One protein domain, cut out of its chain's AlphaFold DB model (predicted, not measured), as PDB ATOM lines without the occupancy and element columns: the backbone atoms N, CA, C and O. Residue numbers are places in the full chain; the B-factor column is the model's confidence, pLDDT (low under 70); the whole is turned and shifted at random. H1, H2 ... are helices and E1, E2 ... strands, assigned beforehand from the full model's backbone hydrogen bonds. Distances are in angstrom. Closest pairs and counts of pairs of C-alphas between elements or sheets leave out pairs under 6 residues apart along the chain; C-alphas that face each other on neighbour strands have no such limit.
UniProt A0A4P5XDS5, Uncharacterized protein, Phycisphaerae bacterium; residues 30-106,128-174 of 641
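AT A GLANCE: This is residues 30 to 106 and 128 to 174 of the 641 residues of an uncharacterized protein of Phycisphaerae bacterium (UniProt A0A4P5XDS5). What does the printed part look like? It is a small, nearly closed barrel, whose wall runs E1, E8, E7, E3, E4, E6 and E2, with a gap between E2 and E1. E4 runs on beyond the barrel with E5 beside it, H1 lies across the outside over E7 and E8, and the short helices H2 and H3 lie together near one end. What is it built of, and how large is it? The printed part has 124 residues with three named helices and eight named strands, along the chain H1, E1, E2, H2, E3, E4, E5, H3, E6, E7, E8, and its class is mixed, helices and strands; of the pairs of neighbour strands, E1 and E8 are parallel and the other pairs are antiparallel. The whole is compact, with a radius of gyration of the C-alphas of 15.4 A and spans of 56 by 39 by 25 A.

IN THESE COORDINATES: Where does the first element lie? H1, residues 30 to 41, is 16.2 A long, with C-alpha 30 at (202.535, 221.031, 205.689). Which elements follow before the cut? E1 is residues 53 to 56, E2 61 to 65, H2 67 to 70 and E3 83 to 85. E4, residues 90 to 103, is 38.6 A long, from C-alpha 90 at (205.818, 223.135, 196.943) to C-alpha 103 at (210.976, 249.743, 169.457). Which come after it? E5 is residues 128 to 131, H3 134 to 138 and E7 160 to 163. E6, residues 144 to 151, is 22.5 A long, and E8, residues 166 to 173, is 21.6 A long and ends at C-alpha 173, (200.038, 218.523, 178.033).

HOW THE PARTS SIT: How does H1 sit on the branched, strongly twisted sheet? Its height over the sheet is 10.3 A, on a local plane fitted to just 6 C-alphas, and it runs across the strands, at 75 degrees to E7 on the local plane. It lies over E7, with 4 of its C-alphas, and only just over E8, with 3. What is beside the edge strands E1 and E2? E1 is parallel to E8 at 39 degrees, with N 53 and O 169 2.8 A apart. E2 is antiparallel to E6 at 145 degrees, with N 63 and O 148 2.9 A apart. The closest C-alphas of E1 and E2, those of Ala 55 and Ile 61, are 6.2 A apart. How do the other strands pair? The hairpin E3 and E4 has N 91 and O 83 2.8 A apart, E7 lies on the other side of E3 with N 84 and O 162 2.9 A apart, and the hairpin E7 and E8 has N 161 and O 168 2.9 A apart. The pairing of E4 is staggered: with E3 over residues 90 to 91, with E6 over 92 to 99, where N 94 and O 149 are 2.9 A apart, and with the edge strand E5 over 96 to 99, where N 97 and O 130 are 2.8 A apart. Where are the short helices? H3 lies over E4 at a height over the sheet of 9.1 A, with the C-alphas of Ala 97 and Ala 137 closest at 7.2 A. H2 only grazes the sheet with residues 67 to 70 and touches H3, their closest C-alphas, those of Ala 67 and Leu 138, being 6.9 A apart. In H1 and H3 every O i to N i+4 pair is within hydrogen-bond range; H2 is too short for such a pair, and its 1 pair of O i to N i+3 is within range.

THE WHOLE: How far does it reach? The two C-alphas farthest apart, those of Gln 31 and Thr 106, are 57.7 A apart. Where is the chain cut, and which links are long? Residues 107 to 127 are not printed, and C-alphas 106 and 128 are 19.3 A apart across the cut. The links H1 to E1, of 11 residues, and H2 to E3, of 12 residues, are long. Where is the model's confidence low? The pLDDT is under 70 at residues 30 to 50, 72 to 80 and 104 to 106, and its mean over the printed part is 80.8.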
ATOM      1  N   SER A  30     203.504 221.788 206.498       39.72
ATOM      2  CA  SER A  30     202.535 221.031 205.689       39.72
ATOM      3  C   SER A  30     201.102 221.109 206.237       39.72
ATOM      4  O   SER A  30     200.154 221.158 205.455       39.72
ATOM      5  N   GLN A  31     200.924 221.200 207.562       49.25
ATOM      6  CA  GLN A  31     199.614 221.449 208.178       49.25
ATOM      7  C   GLN A  31     199.116 222.884 207.970       49.25
ATOM      8  O   GLN A  31     197.930 223.075 207.708       49.25
ATOM      9  N   ALA A  32     199.991 223.890 208.061       44.34
ATOM     10  CA  ALA A  32     199.633 225.276 207.761       44.34
ATOM     11  C   ALA A  32     199.252 225.449 206.281       44.34
ATOM     12  O   ALA A  32     198.257 226.099 205.978       44.34
ATOM     13  N   VAL A  33     199.980 224.788 205.377       42.69
ATOM     14  CA  VAL A  33     199.677 224.744 203.941       42.69
ATOM     15  C   VAL A  33     198.342 224.052 203.672       42.69
ATOM     16  O   VAL A  33     197.524 224.615 202.954       42.69
ATOM     17  N   ARG A  34     198.068 222.890 204.287       51.12
ATOM     18  CA  ARG A  34     196.747 222.246 204.183       51.12
ATOM     19  C   ARG A  34     195.623 223.161 204.654       51.12
ATOM     20  O   ARG A  34     194.637 223.274 203.946       51.12
ATOM     21  N   ARG A  35     195.797 223.867 205.777       54.09
ATOM     22  CA  ARG A  35     194.798 224.832 206.270       54.09
ATOM     23  C   ARG A  35     194.614 226.029 205.341       54.09
ATOM     24  O   ARG A  35     193.492 226.492 205.202       54.09
ATOM     25  N   SER A  36     195.675 226.523 204.700       44.50
ATOM     26  CA  SER A  36     195.551 227.579 203.687       44.50
ATOM     27  C   SER A  36     194.841 227.083 202.427       44.50
ATOM     28  O   SER A  36     194.013 227.810 201.893       44.50
ATOM     29  N   VAL A  37     195.104 225.850 201.976       47.47
ATOM     30  CA  VAL A  37     194.392 225.230 200.842       47.47
ATOM     31  C   VAL A  37     192.925 224.957 201.195       47.47
ATOM     32  O   VAL A  37     192.047 225.242 200.390       47.47
ATOM     33  N   GLU A  38     192.638 224.466 202.402       57.62
ATOM     34  CA  GLU A  38     191.275 224.265 202.915       57.62
ATOM     35  C   GLU A  38     190.527 225.601 203.034       57.62
ATOM     36  O   GLU A  38     189.447 225.743 202.471       57.62
ATOM     37  N   SER A  39     191.137 226.624 203.644       53.31
ATOM     38  CA  SER A  39     190.555 227.969 203.758       53.31
ATOM     39  C   SER A  39     190.361 228.659 202.404       53.31
ATOM     40  O   SER A  39     189.448 229.470 202.266       53.31
ATOM     41  N   ALA A  40     191.212 228.375 201.415       49.69
ATOM     42  CA  ALA A  40     191.059 228.907 200.067       49.69
ATOM     43  C   ALA A  40     190.001 228.138 199.256       49.69
ATOM     44  O   ALA A  40     189.304 228.746 198.450       49.69
ATOM     45  N   ASN A  41     189.831 226.835 199.503       49.25
ATOM     46  CA  ASN A  41     188.731 226.040 198.949       49.25
ATOM     47  C   ASN A  41     187.364 226.437 199.528       49.25
ATOM     48  O   ASN A  41     186.365 226.325 198.827       49.25
ATOM     49  N   GLU A  42     187.311 226.925 200.771       54.53
ATOM     50  CA  GLU A  42     186.090 227.475 201.384       54.53
ATOM     51  C   GLU A  42     185.677 228.834 200.790       54.53
ATOM     52  O   GLU A  42     184.537 229.266 200.953       54.53
ATOM     53  N   ASN A  43     186.579 229.510 200.074       49.41
ATOM     54  CA  ASN A  43     186.327 230.803 199.454       49.41
ATOM     55  C   ASN A  43     185.883 230.611 197.987       49.41
ATOM     56  O   ASN A  43     186.620 230.933 197.053       49.41
ATOM     57  N   GLU A  44     184.674 230.065 197.782       51.31
ATOM     58  CA  GLU A  44     184.062 229.811 196.456       51.31
ATOM     59  C   GLU A  44     183.956 231.069 195.560       51.31
ATOM     60  O   GLU A  44     183.819 230.949 194.343       51.31
ATOM     61  N   ASP A  45     184.098 232.271 196.129       49.25
ATOM     62  CA  ASP A  45     184.039 233.554 195.414       49.25
ATOM     63  C   ASP A  45     185.359 233.979 194.736       49.25
ATOM     64  O   ASP A  45     185.416 235.032 194.085       49.25
ATOM     65  N   ALA A  46     186.433 233.188 194.842       53.16
ATOM     66  CA  ALA A  46     187.692 233.470 194.154       53.16
ATOM     67  C   ALA A  46     187.539 233.282 192.632       53.16
ATOM     68  O   ALA A  46     187.762 232.203 192.080       53.16
ATOM     69  N   ARG A  47     187.160 234.356 191.926       47.59
ATOM     70  CA  ARG A  47     187.125 234.364 190.459       47.59
ATOM     71  C   ARG A  47     188.525 234.056 189.916       47.59
ATOM     72  O   ARG A  47     189.477 234.748 190.284       47.59
ATOM     73  N   PRO A  48     188.674 233.063 189.026       54.19
ATOM     74  CA  PRO A  48     189.967 232.777 188.432       54.19
ATOM     75  C   PRO A  48     190.398 233.966 187.564       54.19
ATOM     76  O   PRO A  48     189.693 234.349 186.631       54.19
ATOM     77  N   VAL A  49     191.561 234.552 187.868       59.88
ATOM     78  CA  VAL A  49     192.161 235.637 187.059       59.88
ATOM     79  C   VAL A  49     192.586 235.113 185.678       59.88
ATOM     80  O   VAL A  49     192.613 235.862 184.707       59.88
ATOM     81  N   PHE A  50     192.852 233.805 185.570       65.56
ATOM     82  CA  PHE A  50     193.228 233.123 184.330       65.56
ATOM     83  C   PHE A  50     192.249 231.999 184.013       65.56
ATOM     84  O   PHE A  50     191.879 231.230 184.896       65.56
ATOM     85  N   SER A  51     191.882 231.849 182.739       79.88
ATOM     86  CA  SER A  51     190.993 230.766 182.310       79.88
ATOM     87  C   SER A  51     191.618 229.382 182.531       79.88
ATOM     88  O   SER A  51     190.928 228.482 183.008       79.88
ATOM     89  N   ARG A  52     192.909 229.212 182.191       92.94
ATOM     90  CA  ARG A  52     193.694 227.972 182.336       92.94
ATOM     91  C   ARG A  52     195.160 228.191 181.933       92.94
ATOM     92  O   ARG A  52     195.423 228.948 181.003       92.94
ATOM     93  N   ILE A  53     196.095 227.469 182.548       93.88
ATOM     94  CA  ILE A  53     197.470 227.310 182.049       93.88
ATOM     95  C   ILE A  53     197.577 225.994 181.274       93.88
ATOM     96  O   ILE A  53     197.289 224.929 181.816       93.88
ATOM     97  N   ASP A  54     198.057 226.056 180.034       96.12
ATOM     98  CA  ASP A  54     198.433 224.875 179.252       96.12
ATOM     99  C   ASP A  54     199.933 224.582 179.471       96.12
ATOM    100  O   ASP A  54     200.802 225.165 178.816       96.12
ATOM    101  N   ALA A  55     200.242 223.721 180.443       95.75
ATOM    102  CA  ALA A  55     201.607 223.420 180.875       95.75
ATOM    103  C   ALA A  55     202.149 222.168 180.178       95.75
ATOM    104  O   ALA A  55     201.492 221.131 180.178       95.75
ATOM    105  N   ILE A  56     203.361 222.225 179.620       96.12
ATOM    106  CA  ILE A  56     204.005 221.038 179.043       96.12
ATOM    107  C   ILE A  56     204.663 220.232 180.165       96.12
ATOM    108  O   ILE A  56     205.474 220.764 180.925       96.12
ATOM    109  N   ALA A  57     204.326 218.948 180.277       93.88
ATOM    110  CA  ALA A  57     204.887 218.076 181.302       93.88
ATOM    111  C   ALA A  57     206.425 218.044 181.228       93.88
ATOM    112  O   ALA A  57     207.006 217.792 180.171       93.88
ATOM    113  N   GLY A  58     207.077 218.305 182.364       92.00
ATOM    114  CA  GLY A  58     208.537 218.319 182.486       92.00
ATOM    115  C   GLY A  58     209.233 219.578 181.958       92.00
ATOM    116  O   GLY A  58     210.458 219.617 181.971       92.00
ATOM    117  N   SER A  59     208.490 220.598 181.516       94.88
ATOM    118  CA  SER A  59     209.052 221.889 181.103       94.88
ATOM    119  C   SER A  59     208.704 222.986 182.103       94.88
ATOM    120  O   SER A  59     207.630 222.972 182.704       94.88
ATOM    121  N   ARG A  60     209.609 223.957 182.265       96.38
ATOM    122  CA  ARG A  60     209.365 225.166 183.059       96.38
ATOM    123  C   ARG A  60     208.156 225.926 182.500       96.38
ATOM    124  O   ARG A  60     207.997 226.039 181.288       96.38
ATOM    125  N   ILE A  61     207.306 226.431 183.388       95.31
ATOM    126  CA  ILE A  61     206.043 227.096 183.053       95.31
ATOM    127  C   ILE A  61     206.187 228.582 183.349       95.31
ATOM    128  O   ILE A  61     206.587 228.938 184.456       95.31
ATOM    129  N   ILE A  62     205.817 229.440 182.401       95.62
ATOM    130  CA  ILE A  62     205.732 230.884 182.630       95.62
ATOM    131  C   ILE A  62     204.269 231.274 182.819       95.62
ATOM    132  O   ILE A  62     203.421 230.953 181.985       95.62
ATOM    133  N   VAL A  63     203.967 231.954 183.923       94.00
ATOM    134  CA  VAL A  63     202.605 232.374 184.271       94.00
ATOM    135  C   VAL A  63     202.607 233.879 184.539       94.00
ATOM    136  O   VAL A  63     203.338 234.316 185.428       94.00
ATOM    137  N   PRO A  64     201.835 234.697 183.800       92.50
ATOM    138  CA  PRO A  64     201.634 236.090 184.184       92.50
ATOM    139  C   PRO A  64     200.908 236.140 185.530       92.50
ATOM    140  O   PRO A  64     200.051 235.301 185.790       92.50
ATOM    141  N   ILE A  65     201.245 237.090 186.395       91.12
ATOM    142  CA  ILE A  65     200.588 237.253 187.696       91.12
ATOM    143  C   ILE A  65     200.262 238.721 187.944       91.12
ATOM    144  O   ILE A  65     200.975 239.619 187.501       91.12
ATOM    145  N   ASP A  66     199.171 238.959 188.664       86.06
ATOM    146  CA  ASP A  66     198.796 240.297 189.105       86.06
ATOM    147  C   ASP A  66     199.541 240.653 190.403       86.06
ATOM    148  O   ASP A  66     199.799 239.786 191.242       86.06
ATOM    149  N   ALA A  67     199.870 241.931 190.603       84.19
ATOM    150  CA  ALA A  67     200.536 242.379 191.825       84.19
ATOM    151  C   ALA A  67     199.695 242.098 193.091       84.19
ATOM    152  O   ALA A  67     200.253 241.879 194.165       84.19
ATOM    153  N   SER A  68     198.363 242.029 192.972       82.44
ATOM    154  CA  SER A  68     197.428 241.630 194.038       82.44
ATOM    155  C   SER A  68     197.740 240.269 194.660       82.44
ATOM    156  O   SER A  68     197.462 240.080 195.843       82.44
ATOM    157  N   VAL A  69     198.405 239.360 193.935       81.94
ATOM    158  CA  VAL A  69     198.856 238.060 194.463       81.94
ATOM    159  C   VAL A  69     199.805 238.230 195.659       81.94
ATOM    160  O   VAL A  69     199.875 237.365 196.532       81.94
ATOM    161  N   PHE A  70     200.498 239.370 195.756       76.94
ATOM    162  CA  PHE A  70     201.375 239.699 196.881       76.94
ATOM    163  C   PHE A  70     200.661 240.400 198.043       76.94
ATOM    164  O   PHE A  70     201.252 240.517 199.121       76.94
ATOM    165  N   PHE A  71     199.428 240.869 197.857       70.69
ATOM    166  CA  PHE A  71     198.683 241.667 198.831       70.69
ATOM    167  C   PHE A  71     197.600 240.833 199.531       70.69
ATOM    168  O   PHE A  71     196.422 241.181 199.518       70.69
ATOM    169  N   ASP A  72     197.982 239.737 200.194       65.12
ATOM    170  CA  ASP A  72     197.073 239.107 201.156       65.12
ATOM    171  C   ASP A  72     197.108 239.880 202.484       65.12
ATOM    172  O   ASP A  72     198.009 239.708 203.314       65.12
ATOM    173  N   ALA A  73     196.100 240.740 202.671       50.50
ATOM    174  CA  ALA A  73     195.922 241.629 203.820       50.50
ATOM    175  C   ALA A  73     195.881 240.908 205.185       50.50
ATOM    176  O   ALA A  73     195.942 241.566 206.226       50.50
ATOM    177  N   ARG A  74     195.771 239.570 205.214       50.41
ATOM    178  CA  ARG A  74     195.686 238.778 206.454       50.41
ATOM    179  C   ARG A  74     196.996 238.093 206.859       50.41
ATOM    180  O   ARG A  74     197.087 237.601 207.986       50.41
ATOM    181  N   SER A  75     198.023 238.065 206.005       52.28
ATOM    182  CA  SER A  75     199.273 237.348 206.301       52.28
ATOM    183  C   SER A  75     200.268 238.218 207.093       52.28
ATOM    184  O   SER A  75     200.915 239.121 206.572       52.28
ATOM    185  N   LYS A  76     200.411 237.946 208.399       49.81
ATOM    186  CA  LYS A  76     201.336 238.670 209.303       49.81
ATOM    187  C   LYS A  76     202.818 238.289 209.152       49.81
ATOM    188  O   LYS A  76     203.653 238.807 209.885       49.81
ATOM    189  N   SER A  77     203.169 237.416 208.212       48.22
ATOM    190  CA  SER A  77     204.565 237.122 207.883       48.22
ATOM    191  C   SER A  77     204.712 236.922 206.380       48.22
ATOM    192  O   SER A  77     204.288 235.921 205.813       48.22
ATOM    193  N   ILE A  78     205.330 237.925 205.768       50.31
ATOM    194  CA  ILE A  78     205.472 238.220 204.337       50.31
ATOM    195  C   ILE A  78     206.591 237.369 203.679       50.31
ATOM    196  O   ILE A  78     206.936 237.559 202.518       50.31
ATOM    197  N   ALA A  79     207.171 236.397 204.386       52.62
ATOM    198  CA  ALA A  79     208.459 235.822 203.994       52.62
ATOM    199  C   ALA A  79     208.438 234.826 202.815       52.62
ATOM    200  O   ALA A  79     209.485 234.632 202.227       52.62
ATOM    201  N   ASP A  80     207.307 234.223 202.435       60.28
ATOM    202  CA  ASP A  80     207.275 233.223 201.352       60.28
ATOM    203  C   ASP A  80     205.864 233.135 200.751       60.28
ATOM    204  O   ASP A  80     204.986 232.495 201.335       60.28
ATOM    205  N   PHE A  81     205.611 233.743 199.586       77.38
ATOM    206  CA  PHE A  81     204.442 233.315 198.813       77.38
ATOM    207  C   PHE A  81     204.809 231.972 198.165       77.38
ATOM    208  O   PHE A  81     205.854 231.833 197.532       77.38
ATOM    209  N   ALA A  82     204.017 230.935 198.427       87.25
ATOM    210  CA  ALA A  82     204.310 229.594 197.945       87.25
ATOM    211  C   ALA A  82     203.572 229.333 196.630       87.25
ATOM    212  O   ALA A  82     202.408 229.704 196.475       87.25
ATOM    213  N   VAL A  83     204.251 228.649 195.709       92.25
ATOM    214  CA  VAL A  83     203.609 227.991 194.573       92.25
ATOM    215  C   VAL A  83     203.407 226.536 194.958       92.25
ATOM    216  O   VAL A  83     204.381 225.850 195.276       92.25
ATOM    217  N   LEU A  84     202.160 226.077 194.979       93.75
ATOM    218  CA  LEU A  84     201.803 224.747 195.462       93.75
ATOM    219  C   LEU A  84     200.971 223.993 194.424       93.75
ATOM    220  O   LEU A  84     200.130 224.577 193.748       93.75
ATOM    221  N   LEU A  85     201.162 222.682 194.335       94.00
ATOM    222  CA  LEU A  85     200.191 221.792 193.702       94.00
ATOM    223  C   LEU A  85     198.979 221.582 194.623       94.00
ATOM    224  O   LEU A  85     199.036 221.845 195.824       94.00
ATOM    225  N   GLU A  86     197.885 221.062 194.069       91.81
ATOM    226  CA  GLU A  86     196.666 220.719 194.823       91.81
ATOM    227  C   GLU A  86     196.908 219.717 195.969       91.81
ATOM    228  O   GLU A  86     196.210 219.754 196.978       91.81
ATOM    229  N   ASP A  87     197.931 218.864 195.856       91.88
ATOM    230  CA  ASP A  87     198.344 217.925 196.910       91.88
ATOM    231  C   ASP A  87     199.214 218.564 198.016       91.88
ATOM    232  O   ASP A  87     199.600 217.891 198.976       91.88
ATOM    233  N   GLY A  88     199.507 219.866 197.904       91.88
ATOM    234  CA  GLY A  88     200.347 220.631 198.825       91.88
ATOM    235  C   GLY A  88     201.845 220.611 198.496       91.88
ATOM    236  O   GLY A  88     202.629 221.209 199.236       91.88
ATOM    237  N   THR A  89     202.273 219.955 197.412       92.50
ATOM    238  CA  THR A  89     203.682 219.937 196.986       92.50
ATOM    239  C   THR A  89     204.146 221.340 196.604       92.50
ATOM    240  O   THR A  89     203.576 221.964 195.710       92.50
ATOM    241  N   ARG A  90     205.213 221.830 197.248       93.06
ATOM    242  CA  ARG A  90     205.818 223.135 196.943       93.06
ATOM    243  C   ARG A  90     206.668 223.057 195.677       93.06
ATOM    244  O   ARG A  90     207.536 222.194 195.569       93.06
ATOM    245  N   LEU A  91     206.422 223.974 194.747       94.38
ATOM    246  CA  LEU A  91     207.166 224.115 193.499       94.38
ATOM    247  C   LEU A  91     208.243 225.197 193.623       94.38
ATOM    248  O   LEU A  91     208.015 226.267 194.204       94.38
ATOM    249  N   THR A  92     209.407 224.920 193.037       95.19
ATOM    250  CA  THR A  92     210.456 225.924 192.852       95.19
ATOM    251  C   THR A  92     209.977 226.947 191.837       95.19
ATOM    252  O   THR A  92     209.382 226.596 190.815       95.19
ATOM    253  N   HIS A  93     210.210 228.219 192.133       95.00
ATOM    254  CA  HIS A  93     209.825 229.301 191.251       95.00
ATOM    255  C   HIS A  93     210.796 230.474 191.353       95.00
ATOM    256  O   HIS A  93     211.493 230.633 192.352       95.00
ATOM    257  N   THR A  94     210.809 231.297 190.311       95.88
ATOM    258  CA  THR A  94     211.509 232.588 190.271       95.88
ATOM    259  C   THR A  94     210.545 233.650 189.763       95.88
ATOM    260  O   THR A  94     209.660 233.348 188.957       95.88
ATOM    261  N   LEU A  95     210.681 234.875 190.263       94.94
ATOM    262  CA  LEU A  95     209.812 235.995 189.922       94.94
ATOM    263  C   LEU A  95     210.544 236.933 188.967       94.94
ATOM    264  O   LEU A  95     211.702 237.266 189.197       94.94
ATOM    265  N   HIS A  96     209.873 237.361 187.902       96.75
ATOM    266  CA  HIS A  96     210.471 238.198 186.869       96.75
ATOM    267  C   HIS A  96     209.570 239.381 186.533       96.75
ATOM    268  O   HIS A  96     208.346 239.258 186.483       96.75
ATOM    269  N   ALA A  97     210.194 240.523 186.269       96.44
ATOM    270  CA  ALA A  97     209.566 241.657 185.614       96.44
ATOM    271  C   ALA A  97     209.841 241.559 184.114       96.44
ATOM    272  O   ALA A  97     210.996 241.452 183.697       96.44
ATOM    273  N   VAL A  98     208.784 241.598 183.311       96.00
ATOM    274  CA  VAL A  98     208.839 241.595 181.851       96.00
ATOM    275  C   VAL A  98     208.389 242.954 181.353       96.00
ATOM    276  O   VAL A  98     207.289 243.410 181.666       96.00
ATOM    277  N   ARG A  99     209.232 243.582 180.541       94.75
ATOM    278  CA  ARG A  99     208.930 244.845 179.882       94.75
ATOM    279  C   ARG A  99     208.837 244.625 178.385       94.75
ATOM    280  O   ARG A  99     209.795 244.156 177.769       94.75
ATOM    281  N   VAL A 100     207.708 245.019 177.808       91.38
ATOM    282  CA  VAL A 100     207.500 245.066 176.360       91.38
ATOM    283  C   VAL A 100     207.618 246.522 175.934       91.38
ATOM    284  O   VAL A 100     206.719 247.322 176.174       91.38
ATOM    285  N   GLN A 101     208.750 246.888 175.340       89.38
ATOM    286  CA  GLN A 101     208.959 248.241 174.827       89.38
ATOM    287  C   GLN A 101     208.634 248.260 173.343       89.38
ATOM    288  O   GLN A 101     209.146 247.424 172.602       89.38
ATOM    289  N   SER A 102     207.833 249.220 172.879       82.19
ATOM    290  CA  SER A 102     207.763 249.460 171.439       82.19
ATOM    291  C   SER A 102     209.118 250.000 170.991       82.19
ATOM    292  O   SER A 102     209.537 251.079 171.413       82.19
ATOM    293  N   ALA A 103     209.822 249.238 170.163       76.69
ATOM    294  CA  ALA A 103     210.976 249.743 169.457       76.69
ATOM    295  C   ALA A 103     210.445 250.672 168.363       76.69
ATOM    296  O   ALA A 103     209.861 250.240 167.370       76.69
ATOM    297  N   VAL A 104     210.590 251.982 168.561       62.41
ATOM    298  CA  VAL A 104     210.450 252.917 167.447       62.41
ATOM    299  C   VAL A 104     211.709 252.734 166.617       62.41
ATOM    300  O   VAL A 104     212.745 253.323 166.917       62.41
ATOM    301  N   GLY A 105     211.644 251.853 165.620       58.81
ATOM    302  CA  GLY A 105     212.705 251.733 164.635       58.81
ATOM    303  C   GLY A 105     212.967 253.113 164.038       58.81
ATOM    304  O   GLY A 105     212.103 253.688 163.376       58.81
ATOM    305  N   THR A 106     214.137 253.690 164.304       54.97
ATOM    306  CA  THR A 106     214.591 254.866 163.564       54.97
ATOM    307  C   THR A 106     214.861 254.415 162.138       54.97
ATOM    308  O   THR A 106     215.825 253.694 161.887       54.97
ATOM    309  N   THR A 128     211.963 242.393 177.078       95.31
ATOM    310  CA  THR A 128     213.088 242.189 177.999       95.31
ATOM    311  C   THR A 128     212.563 241.642 179.311       95.31
ATOM    312  O   THR A 128     211.442 241.971 179.705       95.31
ATOM    313  N   SER A 129     213.352 240.818 179.994       96.75
ATOM    314  CA  SER A 129     213.019 240.375 181.338       96.75
ATOM    315  C   SER A 129     214.171 240.578 182.314       96.75
ATOM    316  O   SER A 129     215.338 240.681 181.929       96.75
ATOM    317  N   ARG A 130     213.828 240.674 183.597       97.19
ATOM    318  CA  ARG A 130     214.787 240.605 184.698       97.19
ATOM    319  C   ARG A 130     214.166 239.868 185.870       97.19
ATOM    320  O   ARG A 130     212.993 240.082 186.177       97.19
ATOM    321  N   GLU A 131     214.967 239.063 186.555       96.88
ATOM    322  CA  GLU A 131     214.561 238.499 187.838       96.88
ATOM    323  C   GLU A 131     214.386 239.638 188.851       96.88
ATOM    324  O   GLU A 131     215.170 240.592 188.870       96.88
ATOM    325  N   VAL A 132     213.326 239.568 189.652       95.00
ATOM    326  CA  VAL A 132     213.005 240.569 190.671       95.00
ATOM    327  C   VAL A 132     212.671 239.898 191.988       95.00
ATOM    328  O   VAL A 132     212.034 238.846 192.049       95.00
ATOM    329  N   THR A 133     213.065 240.549 193.070       91.69
ATOM    330  CA  THR A 133     212.587 240.208 194.404       91.69
ATOM    331  C   THR A 133     211.126 240.628 194.574       91.69
ATOM    332  O   THR A 133     210.586 241.448 193.828       91.69
ATOM    333  N   ARG A 134     210.466 240.096 195.606       84.81
ATOM    334  CA  ARG A 134     209.107 240.520 195.969       84.81
ATOM    335  C   ARG A 134     209.030 242.021 196.272       84.81
ATOM    336  O   ARG A 134     208.070 242.666 195.870       84.81
ATOM    337  N   GLU A 135     210.006 242.566 196.996       88.06
ATOM    338  CA  GLU A 135     210.029 243.991 197.349       88.06
ATOM    339  C   GLU A 135     210.139 244.864 196.098       88.06
ATOM    340  O   GLU A 135     209.381 245.821 195.947       88.06
ATOM    341  N   GLU A 136     210.999 244.476 195.153       91.81
ATOM    342  CA  GLU A 136     211.088 245.149 193.860       91.81
ATOM    343  C   GLU A 136     209.775 245.059 193.083       91.81
ATOM    344  O   GLU A 136     209.324 246.082 192.578       91.81
ATOM    345  N   ALA A 137     209.140 243.882 193.039       90.19
ATOM    346  CA  ALA A 137     207.870 243.653 192.348       90.19
ATOM    347  C   ALA A 137     206.752 244.601 192.814       90.19
ATOM    348  O   ALA A 137     205.982 245.095 191.995       90.19
ATOM    349  N   LEU A 138     206.700 244.908 194.115       88.38
ATOM    350  CA  LEU A 138     205.745 245.859 194.702       88.38
ATOM    351  C   LEU A 138     206.035 247.323 194.332       88.38
ATOM    352  O   LEU A 138     205.160 248.175 194.468       88.38
ATOM    353  N   SER A 139     207.261 247.613 193.897       90.62
ATOM    354  CA  SER A 139     207.741 248.952 193.534       90.62
ATOM    355  C   SER A 139     207.913 249.158 192.026       90.62
ATOM    356  O   SER A 139     208.393 250.212 191.608       90.62
ATOM    357  N   LEU A 140     207.560 248.159 191.207       89.75
ATOM    358  CA  LEU A 140     207.741 248.243 189.763       89.75
ATOM    359  C   LEU A 140     206.909 249.381 189.158       89.75
ATOM    360  O   LEU A 140     205.785 249.640 189.598       89.75
ATOM    361  N   PRO A 141     207.435 250.053 188.121       87.69
ATOM    362  CA  PRO A 141     206.644 250.989 187.340       87.69
ATOM    363  C   PRO A 141     205.483 250.254 186.659       87.69
ATOM    364  O   PRO A 141     205.607 249.088 186.292       87.69
ATOM    365  N   GLY A 142     204.370 250.954 186.427       85.12
ATOM    366  CA  GLY A 142     203.153 250.361 185.847       85.12
ATOM    367  C   GLY A 142     203.283 249.828 184.411       85.12
ATOM    368  O   GLY A 142     202.324 249.270 183.892       85.12
ATOM    369  N   GLU A 143     204.437 250.005 183.767       87.62
ATOM    370  CA  GLU A 143     204.742 249.470 182.433       87.62
ATOM    371  C   GLU A 143     205.312 248.040 182.471       87.62
ATOM    372  O   GLU A 143     205.337 247.363 181.443       87.62
ATOM    373  N   ASP A 144     205.763 247.567 183.638       91.75
ATOM    374  CA  ASP A 144     206.317 246.222 183.798       91.75
ATOM    375  C   ASP A 144     205.205 245.227 184.153       91.75
ATOM    376  O   ASP A 144     204.411 245.443 185.066       91.75
ATOM    377  N   SER A 145     205.166 244.101 183.443       93.25
ATOM    378  CA  SER A 145     204.295 242.971 183.770       93.25
ATOM    379  C   SER A 145     205.047 241.962 184.630       93.25
ATOM    380  O   SER A 145     206.201 241.637 184.353       93.25
ATOM    381  N   LEU A 146     204.397 241.429 185.661       94.38
ATOM    382  CA  LEU A 146     204.987 240.400 186.512       94.38
ATOM    383  C   LEU A 146     204.681 239.010 185.966       94.38
ATOM    384  O   LEU A 146     203.542 238.688 185.625       94.38
ATOM    385  N   VAL A 147     205.709 238.171 185.913       95.50
ATOM    386  CA  VAL A 147     205.582 236.763 185.539       95.50
ATOM    387  C   VAL A 147     206.326 235.889 186.537       95.50
ATOM    388  O   VAL A 147     207.370 236.263 187.069       95.50
ATOM    389  N   ILE A 148     205.802 234.696 186.773       95.38
ATOM    390  CA  ILE A 148     206.447 233.676 187.588       95.38
ATOM    391  C   ILE A 148     206.877 232.513 186.703       95.38
ATOM    392  O   ILE A 148     206.087 231.983 185.920       95.38
ATOM    393  N   ALA A 149     208.142 232.125 186.824       96.75
ATOM    394  CA  ALA A 149     208.681 230.935 186.189       96.75
ATOM    395  C   ALA A 149     208.684 229.797 187.205       96.75
ATOM    396  O   ALA A 149     209.350 229.903 188.234       96.75
ATOM    397  N   ILE A 150     207.930 228.739 186.929       96.75
ATOM    398  CA  ILE A 150     207.685 227.613 187.832       96.75
ATOM    399  C   ILE A 150     208.351 226.369 187.254       96.75
ATOM    400  O   ILE A 150     208.140 226.051 186.086       96.75
ATOM    401  N   ASP A 151     209.105 225.642 188.074       95.81
ATOM    402  CA  ASP A 151     209.746 224.381 187.699       95.81
ATOM    403  C   ASP A 151     208.897 223.200 188.200       95.81
ATOM    404  O   ASP A 151     208.975 222.835 189.380       95.81
ATOM    405  N   PRO A 152     208.028 222.614 187.353       93.44
ATOM    406  CA  PRO A 152     207.178 221.516 187.783       93.44
ATOM    407  C   PRO A 152     207.978 220.211 187.912       93.44
ATOM    408  O   PRO A 152     208.949 219.995 187.182       93.44
ATOM    409  N   PRO A 153     207.555 219.278 188.784       89.31
ATOM    410  CA  PRO A 153     208.143 217.950 188.810       89.31
ATOM    411  C   PRO A 153     207.869 217.228 187.485       89.31
ATOM    412  O   PRO A 153     206.826 217.417 186.858       89.31
ATOM    413  N   ALA A 154     208.765 216.317 187.097       86.06
ATOM    414  CA  ALA A 154     208.674 215.577 185.832       86.06
ATOM    415  C   ALA A 154     207.352 214.800 185.634       86.06
ATOM    416  O   ALA A 154     207.015 214.435 184.513       86.06
ATOM    417  N   ARG A 155     206.608 214.527 186.716       86.50
ATOM    418  CA  ARG A 155     205.329 213.796 186.713       86.50
ATOM    419  C   ARG A 155     204.192 214.578 187.379       86.50
ATOM    420  O   ARG A 155     203.368 213.990 188.074       86.50
ATOM    421  N   ALA A 156     204.162 215.898 187.215       84.12
ATOM    422  CA  ALA A 156     203.046 216.697 187.710       84.12
ATOM    423  C   ALA A 156     201.725 216.260 187.044       84.12
ATOM    424  O   ALA A 156     201.643 216.172 185.821       84.12
ATOM    425  N   ALA A 157     200.705 215.970 187.856       86.44
ATOM    426  CA  ALA A 157     199.385 215.523 187.390       86.44
ATOM    427  C   ALA A 157     198.217 216.288 188.042       86.44
ATOM    428  O   ALA A 157     197.057 215.927 187.858       86.44
ATOM    429  N   SER A 158     198.507 217.332 188.823       90.19
ATOM    430  CA  SER A 158     197.479 218.105 189.527       90.19
ATOM    431  C   SER A 158     196.636 218.945 188.564       90.19
ATOM    432  O   SER A 158     197.154 219.493 187.599       90.19
ATOM    433  N   SER A 159     195.344 219.103 188.845       92.12
ATOM    434  CA  SER A 159     194.444 219.931 188.029       92.12
ATOM    435  C   SER A 159     194.629 221.440 188.243       92.12
ATOM    436  O   SER A 159     194.042 222.257 187.533       92.12
ATOM    437  N   THR A 160     195.392 221.821 189.270       94.06
ATOM    438  CA  THR A 160     195.425 223.175 189.818       94.06
ATOM    439  C   THR A 160     196.820 223.501 190.356       94.06
ATOM    440  O   THR A 160     197.443 222.682 191.029       94.06
ATOM    441  N   ILE A 161     197.285 224.727 190.120       93.88
ATOM    442  CA  ILE A 161     198.418 225.325 190.831       93.88
ATOM    443  C   ILE A 161     197.886 226.476 191.682       93.88
ATOM    444  O   ILE A 161     197.143 227.330 191.202       93.88
ATOM    445  N   TRP A 162     198.275 226.502 192.948       92.25
ATOM    446  CA  TRP A 162     198.065 227.628 193.843       92.25
ATOM    447  C   TRP A 162     199.262 228.566 193.750       92.25
ATOM    448  O   TRP A 162     200.397 228.133 193.942       92.25
ATOM    449  N   ILE A 163     199.014 229.840 193.456       90.81
ATOM    450  CA  ILE A 163     200.021 230.905 193.463       90.81
ATOM    451  C   ILE A 163     199.607 231.889 194.552       90.81
ATOM    452  O   ILE A 163     198.677 232.676 194.372       90.81
ATOM    453  N   GLY A 164     200.247 231.800 195.720       88.69
ATOM    454  CA  GLY A 164     199.740 232.483 196.908       88.69
ATOM    455  C   GLY A 164     198.333 231.981 197.252       88.69
ATOM    456  O   GLY A 164     198.133 230.785 197.455       88.69
ATOM    457  N   THR A 165     197.357 232.885 197.293       84.75
ATOM    458  CA  THR A 165     195.936 232.553 197.506       84.75
ATOM    459  C   THR A 165     195.172 232.303 196.210       84.75
ATOM    460  O   THR A 165     194.019 231.873 196.243       84.75
ATOM    461  N   GLN A 166     195.792 232.558 195.056       86.75
ATOM    462  CA  GLN A 166     195.123 232.432 193.778       86.75
ATOM    463  C   GLN A 166     195.145 230.983 193.296       86.75
ATOM    464  O   GLN A 166     196.203 230.382 193.098       86.75
ATOM    465  N   ARG A 167     193.955 230.446 193.032       89.88
ATOM    466  CA  ARG A 167     193.778 229.154 192.376       89.88
ATOM    467  C   ARG A 167     193.883 229.318 190.861       89.88
ATOM    468  O   ARG A 167     193.080 230.037 190.266       89.88
ATOM    469  N   VAL A 168     194.835 228.639 190.223       92.25
ATOM    470  CA  VAL A 168     195.002 228.670 188.763       92.25
ATOM    471  C   VAL A 168     194.785 227.276 188.172       92.25
ATOM    472  O   VAL A 168     195.545 226.358 188.488       92.25
ATOM    473  N   PRO A 169     193.764 227.081 187.316       94.25
ATOM    474  CA  PRO A 169     193.549 225.805 186.643       94.25
ATOM    475  C   PRO A 169     194.724 225.466 185.726       94.25
ATOM    476  O   PRO A 169     195.163 226.314 184.945       94.25
ATOM    477  N   VAL A 170     195.208 224.226 185.779       94.94
ATOM    478  CA  VAL A 170     196.324 223.757 184.950       94.94
ATOM    479  C   VAL A 170     195.930 222.518 184.176       94.94
ATOM    480  O   VAL A 170     195.378 221.560 184.712       94.94
ATOM    481  N   GLN A 171     196.257 222.534 182.891       95.94
ATOM    482  CA  GLN A 171     196.165 221.381 182.027       95.94
ATOM    483  C   GLN A 171     197.562 220.941 181.611       95.94
ATOM    484  O   GLN A 171     198.243 221.624 180.845       95.94
ATOM    485  N   TRP A 172     197.957 219.764 182.091       95.69
ATOM    486  CA  TRP A 172     199.204 219.125 181.696       95.69
ATOM    487  C   TRP A 172     199.071 218.526 180.300       95.69
ATOM    488  O   TRP A 172     198.243 217.651 180.040       95.69
ATOM    489  N   LEU A 173     199.892 219.022 179.386       96.25
ATOM    490  CA  LEU A 173     200.038 218.523 178.033       96.25
ATOM    491  C   LEU A 173     201.237 217.568 177.970       96.25
ATOM    492  O   LEU A 173     202.262 217.834 178.605       96.25
ATOM    493  N   PRO A 174     201.148 216.468 177.203       95.69
ATOM    494  CA  PRO A 174     202.302 215.607 176.976       95.69
ATOM    495  C   PRO A 174     203.382 216.373 176.207       95.69
ATOM    496  O   PRO A 174     203.063 217.196 175.351       95.69
TER     497      PRO A 174